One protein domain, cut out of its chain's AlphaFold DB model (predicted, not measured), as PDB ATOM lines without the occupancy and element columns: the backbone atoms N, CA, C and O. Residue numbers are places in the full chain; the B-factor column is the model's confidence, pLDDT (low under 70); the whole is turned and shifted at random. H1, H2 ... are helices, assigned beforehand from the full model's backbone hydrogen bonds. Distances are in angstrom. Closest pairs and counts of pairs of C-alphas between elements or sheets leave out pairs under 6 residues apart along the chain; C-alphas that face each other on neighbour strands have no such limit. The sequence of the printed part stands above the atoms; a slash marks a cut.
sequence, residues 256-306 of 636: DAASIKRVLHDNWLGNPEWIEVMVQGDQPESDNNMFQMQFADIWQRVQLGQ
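This is residues 256 to 306 of the 636 residues of the protein "HAUS6_N domain-containing protein" of Botryosphaeria parva (strain UCR-NP2) (UniProt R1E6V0). A small helical hairpin, H1 and H2 side by side, makes one end of a long, thin model, and a single helix, H3, makes the other end, joined to the hairpin by a stretched-out link and by no contact between helices. The length of the rod comes from that link, and its spans are 53 by 21 by 9 A. The printed part has 51 residues with three named helices in the order H1, H2, H3 and no named strand, and its class is all helix. The whole is extended, with a radius of gyration of the C-alphas of 18.1 A.

Find C-alpha 257 at (276.967, 306.217, 388.113); from there H1, residues 257 to 267, runs 15.3 A to C-alpha 267. Next look at Glu 273, where H2 begins, residues 273 to 280, 11.1 A long. Go on to Phe 295 for H3, residues 295 to 304, which runs 14.1 A and ends at C-alpha 304 at (273.380, 272.271, 361.417).

Look first at H1 and H2, a helical hairpin over a tight link of 5 residues. They touch, and their closest C-alphas, those of Lys 261 and Val 279, are 6.8 A apart. Their lines stand at a shallow tilt of 29 degrees, and they run opposite ways. H3 is apart from H1 and from H2. Along the backbones of H1, H2 and H3, each O i to N i+4 pair is within hydrogen-bond range.

The two C-alphas farthest apart, those of Asn 267 and Gln 303, are 52.6 A from each other. The printed part has no cut. Between H2 and H3 you will find a long link of 14 residues, 281 to 294, of which residues 283 to 289 and 291 to 294 stand free. The mean pLDDT of the printed part is 75.8, and it is under 70 at residue 257 and residues 280 to 289.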
ATOM      1  N   ASP A 256     277.054 307.512 392.723       70.12
ATOM      2  CA  ASP A 256     276.035 307.117 391.742       70.12
ATOM      3  C   ASP A 256     276.588 307.252 390.313       70.12
ATOM      4  O   ASP A 256     277.146 308.295 389.966       70.12
ATOM      5  N   ALA A 257     276.427 306.227 389.472       66.69
ATOM      6  CA  ALA A 257     276.967 306.217 388.113       66.69
ATOM      7  C   ALA A 257     276.505 307.433 387.286       66.69
ATOM      8  O   ALA A 257     277.280 307.973 386.495       66.69
ATOM      9  N   ALA A 258     275.289 307.944 387.513       70.38
ATOM     10  CA  ALA A 258     274.819 309.173 386.878       70.38
ATOM     11  C   ALA A 258     275.488 310.438 387.453       70.38
ATOM     12  O   ALA A 258     275.620 311.439 386.749       70.38
ATOM     13  N   SER A 259     275.938 310.408 388.708       75.56
ATOM     14  CA  SER A 259     276.732 311.459 389.351       75.56
ATOM     15  C   SER A 259     278.199 311.425 388.903       75.56
ATOM     16  O   SER A 259     278.746 312.485 388.604       75.56
ATOM     17  N   ILE A 260     278.800 310.240 388.726       75.88
ATOM     18  CA  ILE A 260     280.107 310.080 388.058       75.88
ATOM     19  C   ILE A 260     280.020 310.592 386.613       75.88
ATOM     20  O   ILE A 260     280.843 311.412 386.208       75.88
ATOM     21  N   LYS A 261     278.993 310.181 385.850       75.94
ATOM     22  CA  LYS A 261     278.775 310.628 384.462       75.94
ATOM     23  C   LYS A 261     278.596 312.148 384.372       75.94
ATOM     24  O   LYS A 261     279.175 312.752 383.477       75.94
ATOM     25  N   ARG A 262     277.875 312.778 385.314       79.62
ATOM     26  CA  ARG A 262     277.774 314.249 385.427       79.62
ATOM     27  C   ARG A 262     279.139 314.899 385.675       79.62
ATOM     28  O   ARG A 262     279.548 315.740 384.886       79.62
ATOM     29  N   VAL A 263     279.883 314.466 386.697       81.56
ATOM     30  CA  VAL A 263     281.203 315.043 387.026       81.56
ATOM     31  C   VAL A 263     282.206 314.873 385.880       81.56
ATOM     32  O   VAL A 263     282.943 315.813 385.585       81.56
ATOM     33  N   LEU A 264     282.217 313.721 385.201       81.62
ATOM     34  CA  LEU A 264     283.008 313.529 383.985       81.62
ATOM     35  C   LEU A 264     282.570 314.505 382.891       81.62
ATOM     36  O   LEU A 264     283.403 315.243 382.383       81.62
ATOM     37  N   HIS A 265     281.278 314.572 382.568       79.56
ATOM     38  CA  HIS A 265     280.760 315.445 381.510       79.56
ATOM     39  C   HIS A 265     281.001 316.943 381.772       79.56
ATOM     40  O   HIS A 265     281.230 317.695 380.827       79.56
ATOM     41  N   ASP A 266     281.010 317.378 383.033       82.31
ATOM     42  CA  ASP A 266     281.280 318.771 383.408       82.31
ATOM     43  C   ASP A 266     282.780 319.136 383.367       82.31
ATOM     44  O   ASP A 266     283.124 320.312 383.248       82.31
ATOM     45  N   ASN A 267     283.685 318.150 383.457       82.50
ATOM     46  CA  ASN A 267     285.142 318.363 383.522       82.50
ATOM     47  C   ASN A 267     285.914 317.820 382.300       82.50
ATOM     48  O   ASN A 267     287.123 318.035 382.185       82.50
ATOM     49  N   TRP A 268     285.251 317.117 381.381       84.31
ATOM     50  CA  TRP A 268     285.878 316.513 380.206       84.31
ATOM     51  C   TRP A 268     286.007 317.514 379.058       84.31
ATOM     52  O   TRP A 268     285.024 317.967 378.476       84.31
ATOM     53  N   LEU A 269     287.250 317.818 378.686       76.06
ATOM     54  CA  LEU A 269     287.586 318.680 377.544       76.06
ATOM     55  C   LEU A 269     287.791 317.892 376.232       76.06
ATOM     56  O   LEU A 269     288.201 318.465 375.223       76.06
ATOM     57  N   GLY A 270     287.576 316.573 376.260       81.38
ATOM     58  CA  GLY A 270     287.740 315.672 375.119       81.38
ATOM     59  C   GLY A 270     286.438 315.406 374.359       81.38
ATOM     60  O   GLY A 270     285.415 316.052 374.571       81.38
ATOM     61  N   ASN A 271     286.465 314.410 373.473       80.50
ATOM     62  CA  ASN A 271     285.269 313.949 372.766       80.50
ATOM     63  C   ASN A 271     284.303 313.249 373.762       80.50
ATOM     64  O   ASN A 271     284.755 312.317 374.435       80.50
ATOM     65  N   PRO A 272     283.022 313.665 373.877       78.12
ATOM     66  CA  PRO A 272     282.069 313.117 374.848       78.12
ATOM     67  C   PRO A 272     281.736 311.632 374.648       78.12
ATOM     68  O   PRO A 272     281.412 310.972 375.631       78.12
ATOM     69  N   GLU A 273     281.890 311.078 373.440       72.50
ATOM     70  CA  GLU A 273     281.687 309.638 373.173       72.50
ATOM     71  C   GLU A 273     282.566 308.754 374.085       72.50
ATOM     72  O   GLU A 273     282.159 307.685 374.535       72.50
ATOM     73  N   TRP A 274     283.759 309.238 374.453       77.38
ATOM     74  CA  TRP A 274     284.673 308.529 375.357       77.38
ATOM     75  C   TRP A 274     284.170 308.465 376.800       77.38
ATOM     76  O   TRP A 274     284.583 307.582 377.541       77.38
ATOM     77  N   ILE A 275     283.271 309.363 377.209       78.44
ATOM     78  CA  ILE A 275     282.672 309.340 378.551       78.44
ATOM     79  C   ILE A 275     281.697 308.165 378.665       78.44
ATOM     80  O   ILE A 275     281.648 307.515 379.706       78.44
ATOM     81  N   GLU A 276     280.949 307.873 377.597       74.81
ATOM     82  CA  GLU A 276     280.058 306.712 377.510       74.81
ATOM     83  C   GLU A 276     280.869 305.419 377.698       74.81
ATOM     84  O   GLU A 276     280.611 304.657 378.627       74.81
ATOM     85  N   VAL A 277     281.939 305.260 376.908       78.62
ATOM     86  CA  VAL A 277     282.874 304.121 376.954       78.62
ATOM     87  C   VAL A 277     283.606 304.013 378.301       78.62
ATOM     88  O   VAL A 277     283.801 302.922 378.824       78.62
ATOM     89  N   MET A 278     283.997 305.127 378.927       73.88
ATOM     90  CA  MET A 278     284.662 305.092 380.238       73.88
ATOM     91  C   MET A 278     283.720 304.738 381.399       73.88
ATOM     92  O   MET A 278     284.190 304.211 382.405       73.88
ATOM     93  N   VAL A 279     282.422 305.044 381.295       72.75
ATOM     94  CA  VAL A 279     281.432 304.783 382.360       72.75
ATOM     95  C   VAL A 279     280.760 303.420 382.200       72.75
ATOM     96  O   VAL A 279     280.486 302.764 383.201       72.75
ATOM     97  N   GLN A 280     280.489 302.987 380.966       68.12
ATOM     98  CA  GLN A 280     279.843 301.701 380.675       68.12
ATOM     99  C   GLN A 280     280.843 300.562 380.407       68.12
ATOM    100  O   GLN A 280     280.439 299.402 380.318       68.12
ATOM    101  N   GLY A 281     282.132 300.890 380.290       66.00
ATOM    102  CA  GLY A 281     283.139 300.024 379.685       66.00
ATOM    103  C   GLY A 281     283.107 300.112 378.158       66.00
ATOM    104  O   GLY A 281     282.159 300.625 377.559       66.00
ATOM    105  N   ASP A 282     284.153 299.584 377.523       62.62
ATOM    106  CA  ASP A 282     284.102 299.258 376.100       62.62
ATOM    107  C   ASP A 282     283.034 298.171 375.928       62.62
ATOM    108  O   ASP A 282     283.247 297.023 376.316       62.62
ATOM    109  N   GLN A 283     281.850 298.559 375.448       56.94
ATOM    110  CA  GLN A 283     280.851 297.627 374.934       56.94
ATOM    111  C   GLN A 283     281.448 297.073 373.641       56.94
ATOM    112  O   GLN A 283     281.502 297.821 372.661       56.94
ATOM    113  N   PRO A 284     281.918 295.811 373.588       54.28
ATOM    114  CA  PRO A 284     282.356 295.270 372.321       54.28
ATOM    115  C   PRO A 284     281.124 295.185 371.421       54.28
ATOM    116  O   PRO A 284     280.242 294.355 371.648       54.28
ATOM    117  N   GLU A 285     281.067 296.022 370.382       51.00
ATOM    118  CA  GLU A 285     280.149 295.838 369.254       51.00
ATOM    119  C   GLU A 285     280.609 294.635 368.413       51.00
ATOM    120  O   GLU A 285     280.983 294.738 367.246       51.00
ATOM    121  N   SER A 286     280.615 293.459 369.040       51.31
ATOM    122  CA  SER A 286     280.632 292.178 368.362       51.31
ATOM    123  C   SER A 286     279.188 291.707 368.194       51.31
ATOM    124  O   SER A 286     278.608 291.091 369.087       51.31
ATOM    125  N   ASP A 287     278.652 291.912 366.985       47.25
ATOM    126  CA  ASP A 287     277.370 291.374 366.469       47.25
ATOM    127  C   ASP A 287     277.204 289.836 366.629       47.25
ATOM    128  O   ASP A 287     276.164 289.268 366.294       47.25
ATOM    129  N   ASN A 288     278.232 289.144 367.136       53.47
ATOM    130  CA  ASN A 288     278.342 287.694 367.275       53.47
ATOM    131  C   ASN A 288     278.348 287.202 368.738       53.47
ATOM    132  O   ASN A 288     278.716 286.054 368.983       53.47
ATOM    133  N   ASN A 289     277.957 288.007 369.735       66.44
ATOM    134  CA  ASN A 289     277.845 287.482 371.101       66.44
ATOM    135  C   ASN A 289     276.702 286.447 371.190       66.44
ATOM    136  O   ASN A 289     275.529 286.804 371.069       66.44
ATOM    137  N   MET A 290     277.038 285.175 371.439       70.94
ATOM    138  CA  MET A 290     276.098 284.041 371.468       70.94
ATOM    139  C   MET A 290     274.825 284.345 372.275       70.94
ATOM    140  O   MET A 290     273.723 284.039 371.829       70.94
ATOM    141  N   PHE A 291     274.956 285.003 373.431       70.75
ATOM    142  CA  PHE A 291     273.840 285.304 374.335       70.75
ATOM    143  C   PHE A 291     272.940 286.479 373.914       70.75
ATOM    144  O   PHE A 291     271.921 286.717 374.559       70.75
ATOM    145  N   GLN A 292     273.277 287.210 372.847       76.00
ATOM    146  CA  GLN A 292     272.379 288.205 372.241       76.00
ATOM    147  C   GLN A 292     271.399 287.564 371.241       76.00
ATOM    148  O   GLN A 292     270.348 288.136 370.946       76.00
ATOM    149  N   MET A 293     271.713 286.368 370.733       78.50
ATOM    150  CA  MET A 293     270.838 285.615 369.836       78.50
ATOM    151  C   MET A 293     269.701 284.912 370.587       78.50
ATOM    152  O   MET A 293     269.823 284.550 371.756       78.50
ATOM    153  N   GLN A 294     268.585 284.650 369.898       85.81
ATOM    154  CA  GLN A 294     267.532 283.801 370.454       85.81
ATOM    155  C   GLN A 294     267.997 282.342 370.501       85.81
ATOM    156  O   GLN A 294     268.599 281.840 369.551       85.81
ATOM    157  N   PHE A 295     267.637 281.622 371.570       86.88
ATOM    158  CA  PHE A 295     268.001 280.209 371.735       86.88
ATOM    159  C   PHE A 295     267.594 279.338 370.535       86.88
ATOM    160  O   PHE A 295     268.324 278.423 370.174       86.88
ATOM    161  N   ALA A 296     266.468 279.639 369.879       89.06
ATOM    162  CA  ALA A 296     266.025 278.920 368.683       89.06
ATOM    163  C   ALA A 296     267.033 279.009 367.518       89.06
ATOM    164  O   ALA A 296     267.283 278.003 366.854       89.06
ATOM    165  N   ASP A 297     267.648 280.177 367.308       87.38
ATOM    166  CA  ASP A 297     268.626 280.398 366.239       87.38
ATOM    167  C   ASP A 297     269.966 279.730 366.574       87.38
ATOM    168  O   ASP A 297     270.572 279.081 365.717       87.38
ATOM    169  N   ILE A 298     270.402 279.825 367.837       88.00
ATOM    170  CA  ILE A 298     271.592 279.125 368.352       88.00
ATOM    171  C   ILE A 298     271.404 277.613 368.192       88.00
ATOM    172  O   ILE A 298     272.243 276.932 367.609       88.00
ATOM    173  N   TRP A 299     270.262 277.083 368.629       89.56
ATOM    174  CA  TRP A 299     269.928 275.666 368.522       89.56
ATOM    175  C   TRP A 299     269.869 275.191 367.065       89.56
ATOM    176  O   TRP A 299     270.349 274.101 366.752       89.56
ATOM    177  N   GLN A 300     269.365 276.016 366.142       90.12
ATOM    178  CA  GLN A 300     269.426 275.711 364.714       90.12
ATOM    179  C   GLN A 300     270.880 275.632 364.206       90.12
ATOM    180  O   GLN A 300     271.195 274.714 363.444       90.12
ATOM    181  N   ARG A 301     271.782 276.520 364.655       88.62
ATOM    182  CA  ARG A 301     273.225 276.448 364.342       88.62
ATOM    183  C   ARG A 301     273.857 275.154 364.880       88.62
ATOM    184  O   ARG A 301     274.491 274.442 364.099       88.62
ATOM    185  N   VAL A 302     273.578 274.768 366.135       90.38
ATOM    186  CA  VAL A 302     273.998 273.472 366.732       90.38
ATOM    187  C   VAL A 302     273.541 272.298 365.852       90.38
ATOM    188  O   VAL A 302     274.337 271.442 365.449       90.38
ATOM    189  N   GLN A 303     272.251 272.263 365.497       89.69
ATOM    190  CA  GLN A 303     271.651 271.194 364.689       89.69
ATOM    191  C   GLN A 303     272.237 271.095 363.275       89.69
ATOM    192  O   GLN A 303     272.323 269.989 362.726       89.69
ATOM    193  N   LEU A 304     272.674 272.216 362.699       89.00
ATOM    194  CA  LEU A 304     273.380 272.271 361.417       89.00
ATOM    195  C   LEU A 304     274.884 271.967 361.535       89.00
ATOM    196  O   LEU A 304     275.502 271.651 360.523       89.00
ATOM    197  N   GLY A 305     275.452 271.999 362.744       84.50
ATOM    198  CA  GLY A 305     276.885 271.796 362.979       84.50
ATOM    199  C   GLY A 305     277.721 273.009 362.585       84.50
ATOM    200  O   GLY A 305     278.826 272.856 362.077       84.50
ATOM    201  N   GLN A 306     277.159 274.204 362.768       84.25
ATOM    202  CA  GLN A 306     277.875 275.464 362.617       84.25
ATOM    203  C   GLN A 306     278.540 275.822 363.947       84.25
ATOM    204  O   GLN A 306     277.930 275.644 365.002       84.25
TER     205      GLN A 306